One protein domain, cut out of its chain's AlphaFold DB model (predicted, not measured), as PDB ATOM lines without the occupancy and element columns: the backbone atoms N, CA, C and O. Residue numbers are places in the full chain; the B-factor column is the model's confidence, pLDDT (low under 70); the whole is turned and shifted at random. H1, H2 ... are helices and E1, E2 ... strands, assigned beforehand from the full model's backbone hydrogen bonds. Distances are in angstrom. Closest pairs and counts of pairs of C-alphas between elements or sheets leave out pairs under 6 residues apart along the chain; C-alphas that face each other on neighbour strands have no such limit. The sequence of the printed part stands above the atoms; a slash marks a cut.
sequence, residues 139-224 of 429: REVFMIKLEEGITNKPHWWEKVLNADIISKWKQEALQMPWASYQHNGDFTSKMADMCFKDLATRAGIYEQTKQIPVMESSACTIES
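AT A GLANCE: This is residues 139 to 224 of the 429 residues of an uncharacterized protein of Gibberella moniliformis (strain M3125 / FGSC 7600) (UniProt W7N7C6). Three longer helices, H1, H3 and H5, form a triangle, with the long H5 touching both others; the short H2 packs on the later part of H5, and the short H4 sits at the far end near H1. A small hairpin, E1 and E2, packs through E1 on H1 and H5. The 86 printed residues run H1, H2, H3, H4, H5, E1, E2; the class is mostly helix, the two strands antiparallel. The whole is compact, with a radius of gyration of the C-alphas of 12.7 A and spans of 38 by 33 by 19 A.

IN THESE COORDINATES: H1, residues 139 to 151, begins at C-alpha 139 (111.077, 134.572, 151.893) and is 18.3 A long. H2 is residues 156 to 159; H3, residues 163 to 175, is 18.5 A long; H4 is residues 178 to 181. H5, residues 189 to 209, is 29.9 A long, with a kink of 29 degrees near residue 202. E1 is residues 212 to 214, and E2, residues 221 to 223, ends at C-alpha 223 (123.778, 117.629, 158.939).

HOW THE PARTS SIT: H5 is the hub. Its residues 191 to 199 touch H1, closest at C-alphas Cys 195 and Glu 147, 6.4 A, a steep tilt of 43 degrees, the same way. Its residues 189 to 196 touch H3, closest at C-alphas Ala 192 and Lys 170, 5.9 A, and its residues 199 to 207 touch H2. In the hairpin, N 214 and O 221 are 2.8 A apart. Every O i to N i+4 pair is within hydrogen-bond range in H1 and H3, and 15 of 17 in H5; H2 and H4 are too short for one.

THE WHOLE: C-alphas 184 and 208 are farthest apart, 38.4 A. The printed part has no cut, no link is long, and no printed residue is under 70 in pLDDT.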
ATOM      1  N   ARG A 139     109.903 134.068 151.174       90.56
ATOM      2  CA  ARG A 139     111.077 134.572 151.893       90.56
ATOM      3  C   ARG A 139     111.703 133.540 152.836       90.56
ATOM      4  O   ARG A 139     112.923 133.466 152.894       90.56
ATOM      5  N   GLU A 140     110.909 132.730 153.540       90.19
ATOM      6  CA  GLU A 140     111.438 131.647 154.386       90.19
ATOM      7  C   GLU A 140     112.128 130.580 153.541       90.19
ATOM      8  O   GLU A 140     113.219 130.142 153.890       90.19
ATOM      9  N   VAL A 141     111.527 130.218 152.403       91.38
ATOM     10  CA  VAL A 141     112.110 129.262 151.454       91.38
ATOM     11  C   VAL A 141     113.470 129.755 150.948       91.38
ATOM     12  O   VAL A 141     114.425 128.982 150.921       91.38
ATOM     13  N   PHE A 142     113.599 131.038 150.599       93.94
ATOM     14  CA  PHE A 142     114.877 131.596 150.140       93.94
ATOM     15  C   PHE A 142     115.930 131.680 151.245       93.94
ATOM     16  O   PHE A 142     117.100 131.419 150.989       93.94
ATOM     17  N   MET A 143     115.527 132.021 152.473       94.25
ATOM     18  CA  MET A 143     116.439 132.041 153.621       94.25
ATOM     19  C   MET A 143     116.969 130.641 153.935       94.25
ATOM     20  O   MET A 143     118.179 130.471 154.036       94.25
ATOM     21  N   ILE A 144     116.087 129.634 153.966       92.50
ATOM     22  CA  ILE A 144     116.482 128.224 154.106       92.50
ATOM     23  C   ILE A 144     117.435 127.821 152.981       92.50
ATOM     24  O   ILE A 144     118.445 127.173 153.238       92.50
ATOM     25  N   LYS A 145     117.145 128.228 151.736       94.25
ATOM     26  CA  LYS A 145     117.998 127.912 150.588       94.25
ATOM     27  C   LYS A 145     119.393 128.530 150.709       94.25
ATOM     28  O   LYS A 145     120.378 127.880 150.361       94.25
ATOM     29  N   LEU A 146     119.482 129.775 151.178       95.88
ATOM     30  CA  LEU A 146     120.766 130.422 151.430       95.88
ATOM     31  C   LEU A 146     121.521 129.699 152.549       95.88
ATOM     32  O   LEU A 146     122.684 129.362 152.356       95.88
ATOM     33  N   GLU A 147     120.868 129.445 153.686       94.81
ATOM     34  CA  GLU A 147     121.455 128.749 154.837       94.81
ATOM     35  C   GLU A 147     122.016 127.379 154.431       94.81
ATOM     36  O   GLU A 147     123.203 127.137 154.636       94.81
ATOM     37  N   GLU A 148     121.222 126.552 153.745       93.44
ATOM     38  CA  GLU A 148     121.642 125.258 153.183       93.44
ATOM     39  C   GLU A 148     122.839 125.407 152.224       93.44
ATOM     40  O   GLU A 148     123.806 124.644 152.265       93.44
ATOM     41  N   GLY A 149     122.809 126.411 151.345       94.75
ATOM     42  CA  GLY A 149     123.905 126.676 150.415       94.75
ATOM     43  C   GLY A 149     125.212 127.070 151.113       94.75
ATOM     44  O   GLY A 149     126.294 126.797 150.587       94.75
ATOM     45  N   ILE A 150     125.131 127.704 152.286       96.44
ATOM     46  CA  ILE A 150     126.298 128.053 153.097       96.44
ATOM     47  C   ILE A 150     126.778 126.856 153.921       96.44
ATOM     48  O   ILE A 150     127.982 126.601 153.906       96.44
ATOM     49  N   THR A 151     125.894 126.102 154.586       95.12
ATOM     50  CA  THR A 151     126.292 124.949 155.423       95.12
ATOM     51  C   THR A 151     126.939 123.824 154.615       95.12
ATOM     52  O   THR A 151     127.820 123.132 155.121       95.12
ATOM     53  N   ASN A 152     126.618 123.713 153.324       94.44
ATOM     54  CA  ASN A 152     127.279 122.789 152.400       94.44
ATOM     55  C   ASN A 152     128.710 123.201 151.995       94.44
ATOM     56  O   ASN A 152     129.431 122.421 151.369       94.44
ATOM     57  N   LYS A 153     129.160 124.422 152.314       95.00
ATOM     58  CA  LYS A 153     130.529 124.853 151.998       95.00
ATOM     59  C   LYS A 153     131.523 124.267 153.015       95.00
ATOM     60  O   LYS A 153     131.271 124.297 154.220       95.00
ATOM     61  N   PRO A 154     132.718 123.830 152.577       93.81
ATOM     62  CA  PRO A 154     133.771 123.412 153.500       93.81
ATOM     63  C   PRO A 154     134.141 124.540 154.468       93.81
ATOM     64  O   PRO A 154     134.302 125.688 154.031       93.81
ATOM     65  N   HIS A 155     134.330 124.208 155.747       94.38
ATOM     66  CA  HIS A 155     134.691 125.157 156.809       94.38
ATOM     67  C   HIS A 155     133.721 126.342 156.933       94.38
ATOM     68  O   HIS A 155     134.135 127.461 157.234       94.38
ATOM     69  N   TRP A 156     132.431 126.141 156.645       95.75
ATOM     70  CA  TRP A 156     131.455 127.230 156.702       95.75
ATOM     71  C   TRP A 156     131.414 127.890 158.088       95.75
ATOM     72  O   TRP A 156     131.348 129.111 158.140       95.75
ATOM     73  N   TRP A 157     131.529 127.119 159.179       96.00
ATOM     74  CA  TRP A 157     131.424 127.608 160.563       96.00
ATOM     75  C   TRP A 157     132.535 128.607 160.922       96.00
ATOM     76  O   TRP A 157     132.282 129.578 161.622       96.00
ATOM     77  N   GLU A 158     133.742 128.435 160.380       96.50
ATOM     78  CA  GLU A 158     134.835 129.412 160.502       96.50
ATOM     79  C   GLU A 158     134.590 130.627 159.598       96.50
ATOM     80  O   GLU A 158     134.785 131.780 159.983       96.50
ATOM     81  N   LYS A 159     134.135 130.374 158.368       97.44
ATOM     82  CA  LYS A 159     133.961 131.403 157.335       97.44
ATOM     83  C   LYS A 159     132.830 132.381 157.643       97.44
ATOM     84  O   LYS A 159     132.958 133.557 157.313       97.44
ATOM     85  N   VAL A 160     131.759 131.932 158.298       97.00
ATOM     86  CA  VAL A 160     130.645 132.797 158.732       97.00
ATOM     87  C   VAL A 160     131.015 133.731 159.887       97.00
ATOM     88  O   VAL A 160     130.191 134.553 160.274       97.00
ATOM     89  N   LEU A 161     132.238 133.645 160.420       96.31
ATOM     90  CA  LEU A 161     132.782 134.592 161.399       96.31
ATOM     91  C   LEU A 161     133.689 135.651 160.750       96.31
ATOM     92  O   LEU A 161     134.069 136.626 161.396       96.31
ATOM     93  N   ASN A 162     134.031 135.493 159.468       97.88
ATOM     94  CA  ASN A 162     134.882 136.424 158.738       97.88
ATOM     95  C   ASN A 162     134.037 137.477 157.999       97.88
ATOM     96  O   ASN A 162     133.284 137.158 157.077       97.88
ATOM     97  N   ALA A 163     134.202 138.748 158.373       97.12
ATOM     98  CA  ALA A 163     133.413 139.855 157.835       97.12
ATOM     99  C   ALA A 163     133.549 140.037 156.310       97.12
ATOM    100  O   ALA A 163     132.548 140.314 155.643       97.12
ATOM    101  N   ASP A 164     134.740 139.831 155.745       97.62
ATOM    102  CA  ASP A 164     134.983 139.985 154.306       97.62
ATOM    103  C   ASP A 164     134.289 138.876 153.506       97.62
ATOM    104  O   ASP A 164     133.657 139.133 152.477       97.62
ATOM    105  N   ILE A 165     134.341 137.639 154.014       97.69
ATOM    106  CA  ILE A 165     133.659 136.494 153.399       97.69
ATOM    107  C   ILE A 165     132.142 136.687 153.451       97.69
ATOM    108  O   ILE A 165     131.469 136.510 152.436       97.69
ATOM    109  N   ILE A 166     131.607 137.097 154.604       97.44
ATOM    110  CA  ILE A 166     130.178 137.389 154.756       97.44
ATOM    111  C   ILE A 166     129.752 138.500 153.794       97.44
ATOM    112  O   ILE A 166     128.717 138.372 153.147       97.44
ATOM    113  N   SER A 167     130.537 139.575 153.675       97.44
ATOM    114  CA  SER A 167     130.244 140.681 152.754       97.44
ATOM    115  C   SER A 167     130.109 140.181 151.314       97.44
ATOM    116  O   SER A 167     129.118 140.470 150.641       97.44
ATOM    117  N   LYS A 168     131.043 139.330 150.875       97.69
ATOM    118  CA  LYS A 168     130.992 138.698 149.555       97.69
ATOM    119  C   LYS A 168     129.769 137.789 149.390       97.69
ATOM    120  O   LYS A 168     129.041 137.925 148.412       97.69
ATOM    121  N   TRP A 169     129.497 136.895 150.341       98.19
ATOM    122  CA  TRP A 169     128.343 135.992 150.248       98.19
ATOM    123  C   TRP A 169     126.999 136.725 150.306       98.19
ATOM    124  O   TRP A 169     126.052 136.308 149.646       98.19
ATOM    125  N   LYS A 170     126.907 137.848 151.028       97.62
ATOM    126  CA  LYS A 170     125.732 138.730 150.981       97.62
ATOM    127  C   LYS A 170     125.537 139.328 149.591       97.62
ATOM    128  O   LYS A 170     124.412 139.335 149.100       97.62
ATOM    129  N   GLN A 171     126.607 139.796 148.946       97.44
ATOM    130  CA  GLN A 171     126.532 140.305 147.571       97.44
ATOM    131  C   GLN A 171     126.083 139.215 146.590       97.44
ATOM    132  O   GLN A 171     125.179 139.457 145.796       97.44
ATOM    133  N   GLU A 172     126.650 138.010 146.692       96.81
ATOM    134  CA  GLU A 172     126.247 136.853 145.879       96.81
ATOM    135  C   GLU A 172     124.762 136.508 146.090       96.81
ATOM    136  O   GLU A 172     124.018 136.345 145.123       96.81
ATOM    137  N   ALA A 173     124.299 136.475 147.344       96.69
ATOM    138  CA  ALA A 173     122.902 136.197 147.671       96.69
ATOM    139  C   ALA A 173     121.940 137.253 147.104       96.69
ATOM    140  O   ALA A 173     120.856 136.908 146.645       96.69
ATOM    141  N   LEU A 174     122.324 138.533 147.091       96.69
ATOM    142  CA  LEU A 174     121.509 139.614 146.516       96.69
ATOM    143  C   LEU A 174     121.454 139.588 144.982       96.69
ATOM    144  O   LEU A 174     120.517 140.128 144.401       96.69
ATOM    145  N   GLN A 175     122.444 138.979 144.328       95.38
ATOM    146  CA  GLN A 175     122.516 138.859 142.868       95.38
ATOM    147  C   GLN A 175     121.897 137.558 142.338       95.38
ATOM    148  O   GLN A 175     121.727 137.404 141.127       95.38
ATOM    149  N   MET A 176     121.564 136.614 143.221       93.81
ATOM    150  CA  MET A 176     120.970 135.341 142.833       93.81
ATOM    151  C   MET A 176     119.588 135.562 142.181       93.81
ATOM    152  O   MET A 176     118.785 136.352 142.686       93.81
ATOM    153  N   PRO A 177     119.262 134.866 141.073       93.75
ATOM    154  CA  PRO A 177     117.986 135.026 140.380       93.75
ATOM    155  C   PRO A 177     116.850 134.306 141.131       93.75
ATOM    156  O   PRO A 177     116.326 133.288 140.683       93.75
ATOM    157  N   TRP A 178     116.446 134.831 142.290       94.44
ATOM    158  CA  TRP A 178     115.437 134.212 143.163       94.44
ATOM    159  C   TRP A 178     114.083 133.992 142.485       94.44
ATOM    160  O   TRP A 178     113.414 133.001 142.765       94.44
ATOM    161  N   ALA A 179     113.703 134.866 141.551       90.69
ATOM    162  CA  ALA A 179     112.476 134.719 140.766       90.69
ATOM    163  C   ALA A 179     112.493 133.502 139.821       90.69
ATOM    164  O   ALA A 179     111.432 132.984 139.479       90.69
ATOM    165  N   SER A 180     113.678 133.027 139.418       91.56
ATOM    166  CA  SER A 180     113.839 131.772 138.673       91.56
ATOM    167  C   SER A 180     113.775 130.546 139.583       91.56
ATOM    168  O   SER A 180     113.461 129.461 139.108       91.56
ATOM    169  N   TYR A 181     114.070 130.708 140.878       89.25
ATOM    170  CA  TYR A 181     113.986 129.631 141.865       89.25
ATOM    171  C   TYR A 181     112.551 129.412 142.363       89.25
ATOM    172  O   TYR A 181     112.123 128.273 142.522       89.25
ATOM    173  N   GLN A 182     111.793 130.490 142.592       89.12
ATOM    174  CA  GLN A 182     110.374 130.428 142.945       89.12
ATOM    175  C   GLN A 182     109.642 131.670 142.432       89.12
ATOM    176  O   GLN A 182     110.167 132.785 142.485       89.12
ATOM    177  N   HIS A 183     108.396 131.489 141.991       84.19
ATOM    178  CA  HIS A 183     107.550 132.593 141.539       84.19
ATOM    179  C   HIS A 183     107.401 133.673 142.624       84.19
ATOM    180  O   HIS A 183     107.264 133.352 143.804       84.19
ATOM    181  N   ASN A 184     107.396 134.953 142.231       83.38
ATOM    182  CA  ASN A 184     107.443 136.109 143.142       83.38
ATOM    183  C   ASN A 184     108.665 136.087 144.077       83.38
ATOM    184  O   ASN A 184     108.552 136.349 145.279       83.38
ATOM    185  N   GLY A 185     109.825 135.715 143.528       85.56
ATOM    186  CA  GLY A 185     111.080 135.682 144.261       85.56
ATOM    187  C   GLY A 185     111.612 137.069 144.600       85.56
ATOM    188  O   GLY A 185     111.882 137.870 143.711       85.56
ATOM    189  N   ASP A 186     111.777 137.319 145.895       88.44
ATOM    190  CA  ASP A 186     112.319 138.544 146.477       88.44
ATOM    191  C   ASP A 186     113.236 138.170 147.645       88.44
ATOM    192  O   ASP A 186     112.820 137.464 148.572       88.44
ATOM    193  N   PHE A 187     114.476 138.653 147.603       94.38
ATOM    194  CA  PHE A 187     115.472 138.438 148.643       94.38
ATOM    195  C   PHE A 187     116.147 139.755 148.996       94.38
ATOM    196  O   PHE A 187     116.781 140.403 148.167       94.38
ATOM    197  N   THR A 188     116.009 140.159 150.254       94.62
ATOM    198  CA  THR A 188     116.433 141.486 150.706       94.62
ATOM    199  C   THR A 188     117.733 141.424 151.501       94.62
ATOM    200  O   THR A 188     118.053 140.403 152.111       94.62
ATOM    201  N   SER A 189     118.444 142.553 151.601       96.25
ATOM    202  CA  SER A 189     119.651 142.647 152.442       96.25
ATOM    203  C   SER A 189     119.374 142.244 153.892       96.25
ATOM    204  O   SER A 189     120.176 141.539 154.490       96.25
ATOM    205  N   LYS A 190     118.202 142.603 154.435       94.44
ATOM    206  CA  LYS A 190     117.805 142.240 155.806       94.44
ATOM    207  C   LYS A 190     117.654 140.731 155.999       94.44
ATOM    208  O   LYS A 190     117.956 140.226 157.076       94.44
ATOM    209  N   MET A 191     117.182 140.016 154.975       94.69
ATOM    210  CA  MET A 191     117.108 138.552 155.010       94.69
ATOM    211  C   MET A 191     118.513 137.955 155.039       94.69
ATOM    212  O   MET A 191     118.786 137.112 155.886       94.69
ATOM    213  N   ALA A 192     119.418 138.455 154.190       96.62
ATOM    214  CA  ALA A 192     120.820 138.043 154.194       96.62
ATOM    215  C   ALA A 192     121.481 138.300 155.561       96.62
ATOM    216  O   ALA A 192     122.126 137.416 156.119       96.62
ATOM    217  N   ASP A 193     121.291 139.496 156.128       95.50
ATOM    218  CA  ASP A 193     121.813 139.868 157.445       95.50
ATOM    219  C   ASP A 193     121.339 138.908 158.539       95.50
ATOM    220  O   ASP A 193     122.144 138.478 159.366       95.50
ATOM    221  N   MET A 194     120.054 138.542 158.520       93.31
ATOM    222  CA  MET A 194     119.488 137.609 159.486       93.31
ATOM    223  C   MET A 194     120.048 136.191 159.312       93.31
ATOM    224  O   MET A 194     120.467 135.604 160.306       93.31
ATOM    225  N   CYS A 195     120.129 135.675 158.079       95.31
ATOM    226  CA  CYS A 195     120.723 134.361 157.804       95.31
ATOM    227  C   CYS A 195     122.168 134.280 158.311       95.31
ATOM    228  O   CYS A 195     122.529 133.335 159.001       95.31
ATOM    229  N   PHE A 196     123.008 135.283 158.029       96.94
ATOM    230  CA  PHE A 196     124.404 135.252 158.483       96.94
ATOM    231  C   PHE A 196     124.555 135.447 159.990       96.94
ATOM    232  O   PHE A 196     125.461 134.866 160.583       96.94
ATOM    233  N   LYS A 197     123.664 136.211 160.631       94.44
ATOM    234  CA  LYS A 197     123.620 136.302 162.096       94.44
ATOM    235  C   LYS A 197     123.266 134.951 162.731       94.44
ATOM    236  O   LYS A 197     123.887 134.555 163.719       94.44
ATOM    237  N   ASP A 198     122.279 134.258 162.172       92.25
ATOM    238  CA  ASP A 198     121.855 132.938 162.638       92.25
ATOM    239  C   ASP A 198     122.958 131.889 162.423       92.25
ATOM    240  O   ASP A 198     123.376 131.224 163.369       92.25
ATOM    241  N   LEU A 199     123.553 131.840 161.228       95.69
ATOM    242  CA  LEU A 199     124.688 130.961 160.929       95.69
ATOM    243  C   LEU A 199     125.894 131.215 161.843       95.69
ATOM    244  O   LEU A 199     126.497 130.257 162.318       95.69
ATOM    245  N   ALA A 200     126.233 132.474 162.139       95.38
ATOM    246  CA  ALA A 200     127.312 132.793 163.076       95.38
ATOM    247  C   ALA A 200     127.011 132.296 164.501       95.38
ATOM    248  O   ALA A 200     127.909 131.815 165.189       95.38
ATOM    249  N   THR A 201     125.746 132.347 164.932       91.50
ATOM    250  CA  THR A 201     125.324 131.793 166.231       91.50
ATOM    251  C   THR A 201     125.450 130.268 166.237       91.50
ATOM    252  O   THR A 201     125.974 129.674 167.181       91.50
ATOM    253  N   ARG A 202     125.023 129.619 165.150       92.38
ATOM    254  CA  ARG A 202     125.083 128.161 164.989       92.38
ATOM    255  C   ARG A 202     126.493 127.628 164.791       92.38
ATOM    256  O   ARG A 202     126.728 126.466 165.104       92.38
ATOM    257  N   ALA A 203     127.428 128.444 164.309       95.25
ATOM    258  CA  ALA A 203     128.822 128.053 164.128       95.25
ATOM    259  C   ALA A 203     129.442 127.522 165.428       95.25
ATOM    260  O   ALA A 203     130.092 126.479 165.403       95.25
ATOM    261  N   GLY A 204     129.169 128.168 166.569       90.75
ATOM    262  CA  GLY A 204     129.646 127.701 167.874       90.75
ATOM    263  C   GLY A 204     129.024 126.365 168.300       90.75
ATOM    264  O   GLY A 204     129.725 125.479 168.785       90.75
ATOM    265  N   ILE A 205     127.723 126.178 168.051       88.94
ATOM    266  CA  ILE A 205     127.027 124.908 168.328       88.94
ATOM    267  C   ILE A 205     127.595 123.793 167.445       88.94
ATOM    268  O   ILE A 205     127.884 122.699 167.934       88.94
ATOM    269  N   TYR A 206     127.799 124.069 166.155       93.81
ATOM    270  CA  TYR A 206     128.405 123.119 165.231       93.81
ATOM    271  C   TYR A 206     129.834 122.784 165.645       93.81
ATOM    272  O   TYR A 206     130.226 121.627 165.589       93.81
ATOM    273  N   GLU A 207     130.627 123.753 166.094       92.12
ATOM    274  CA  GLU A 207     131.998 123.486 166.518       92.12
ATOM    275  C   GLU A 207     132.055 122.496 167.690       92.12
ATOM    276  O   GLU A 207     132.898 121.594 167.669       92.12
ATOM    277  N   GLN A 208     131.124 122.608 168.641       90.88
ATOM    278  CA  GLN A 208     131.029 121.738 169.816       90.88
ATOM    279  C   GLN A 208     130.426 120.362 169.501       90.88
ATOM    280  O   GLN A 208     130.928 119.343 169.965       90.88
ATOM    281  N   THR A 209     129.351 120.319 168.714       91.12
ATOM    282  CA  THR A 209     128.538 119.101 168.510       91.12
ATOM    283  C   THR A 209     128.833 118.374 167.198       91.12
ATOM    284  O   THR A 209     128.422 117.227 167.007       91.12
ATOM    285  N   LYS A 210     129.508 119.065 166.272       93.06
ATOM    286  CA  LYS A 210     129.687 118.704 164.859       93.06
ATOM    287  C   LYS A 210     128.380 118.393 164.134       93.06
ATOM    288  O   LYS A 210     128.388 117.658 163.149       93.06
ATOM    289  N   GLN A 211     127.273 118.946 164.610       92.88
ATOM    290  CA  GLN A 211     125.932 118.745 164.080       92.88
ATOM    291  C   GLN A 211     125.249 120.100 163.921       92.88
ATOM    292  O   GLN A 211     125.466 121.014 164.717       92.88
ATOM    293  N   ILE A 212     124.434 120.248 162.880       92.56
ATOM    294  CA  ILE A 212     123.635 121.455 162.672       92.56
ATOM    295  C   ILE A 212     122.245 121.103 162.136       92.56
ATOM    296  O   ILE A 212     122.140 120.339 161.174       92.56
ATOM    297  N   PRO A 213     121.175 121.664 162.727       90.62
ATOM    298  CA  PRO A 213     119.855 121.661 162.118       90.62
ATOM    299  C   PRO A 213     119.830 122.513 160.850       90.62
ATOM    300  O   PRO A 213     120.237 123.676 160.853       90.62
ATOM    301  N   VAL A 214     119.305 121.934 159.779       90.12
ATOM    302  CA  VAL A 214     119.059 122.577 158.487       90.12
ATOM    303  C   VAL A 214     117.633 122.289 158.026       90.12
ATOM    304  O   VAL A 214     116.917 121.472 158.615       90.12
ATOM    305  N   MET A 215     117.202 122.971 156.960       87.06
ATOM    306  CA  MET A 215     115.849 122.846 156.395       87.06
ATOM    307  C   MET A 215     114.730 123.041 157.433       87.06
ATOM    308  O   MET A 215     113.640 122.480 157.309       87.06
ATOM    309  N   GLU A 216     114.992 123.826 158.482       83.62
ATOM    310  CA  GLU A 216     114.074 123.925 159.614       83.62
ATOM    311  C   GLU A 216     112.754 124.559 159.186       83.62
ATOM    312  O   GLU A 216     112.695 125.709 158.748       83.62
ATOM    313  N   SER A 217     111.674 123.813 159.343       81.69
ATOM    314  CA  SER A 217     110.314 124.236 159.039       81.69
ATOM    315  C   SER A 217     109.383 123.748 160.151       81.69
ATOM    316  O   SER A 217     109.483 124.213 161.283       81.69
ATOM    317  N   SER A 218     108.490 122.798 159.865       76.94
ATOM    318  CA  SER A 218     107.747 122.061 160.897       76.94
ATOM    319  C   SER A 218     108.594 120.997 161.605       76.94
ATOM    320  O   SER A 218     108.224 120.557 162.688       76.94
ATOM    321  N   ALA A 219     109.694 120.580 160.982       79.75
ATOM    322  CA  ALA A 219     110.731 119.705 161.519       79.75
ATOM    323  C   ALA A 219     112.091 120.184 160.978       79.75
ATOM    324  O   ALA A 219     112.140 121.163 160.228       79.75
ATOM    325  N   CYS A 220     113.179 119.507 161.331       86.00
ATOM    326  CA  CYS A 220     114.513 119.795 160.807       86.00
ATOM    327  C   CYS A 220     115.212 118.529 160.304       86.00
ATOM    328  O   CYS A 220     114.823 117.412 160.648       86.00
ATOM    329  N   THR A 221     116.258 118.735 159.511       89.69
ATOM    330  CA  THR A 221     117.241 117.707 159.152       89.69
ATOM    331  C   THR A 221     118.539 118.021 159.881       89.69
ATOM    332  O   THR A 221     118.880 119.190 160.030       89.69
ATOM    333  N   ILE A 222     119.266 117.005 160.346       92.38
ATOM    334  CA  ILE A 222     120.581 117.197 160.969       92.38
ATOM    335  C   ILE A 222     121.668 116.872 159.955       92.38
ATOM    336  O   ILE A 222     121.713 115.764 159.425       92.38
ATOM    337  N   GLU A 223     122.568 117.824 159.731       91.88
ATOM    338  CA  GLU A 223     123.778 117.629 158.939       91.88
ATOM    339  C   GLU A 223     124.998 117.455 159.847       91.88
ATOM    340  O   GLU A 223     125.200 118.196 160.814       91.88
ATOM    341  N   SER A 224     125.851 116.485 159.510       91.50
ATOM    342  CA  SER A 224     127.146 116.289 160.155       91.50
ATOM    343  C   SER A 224     128.146 115.627 159.217       91.50
ATOM    344  O   SER A 224     127.852 114.605 158.607       91.50
TER     345      SER A 224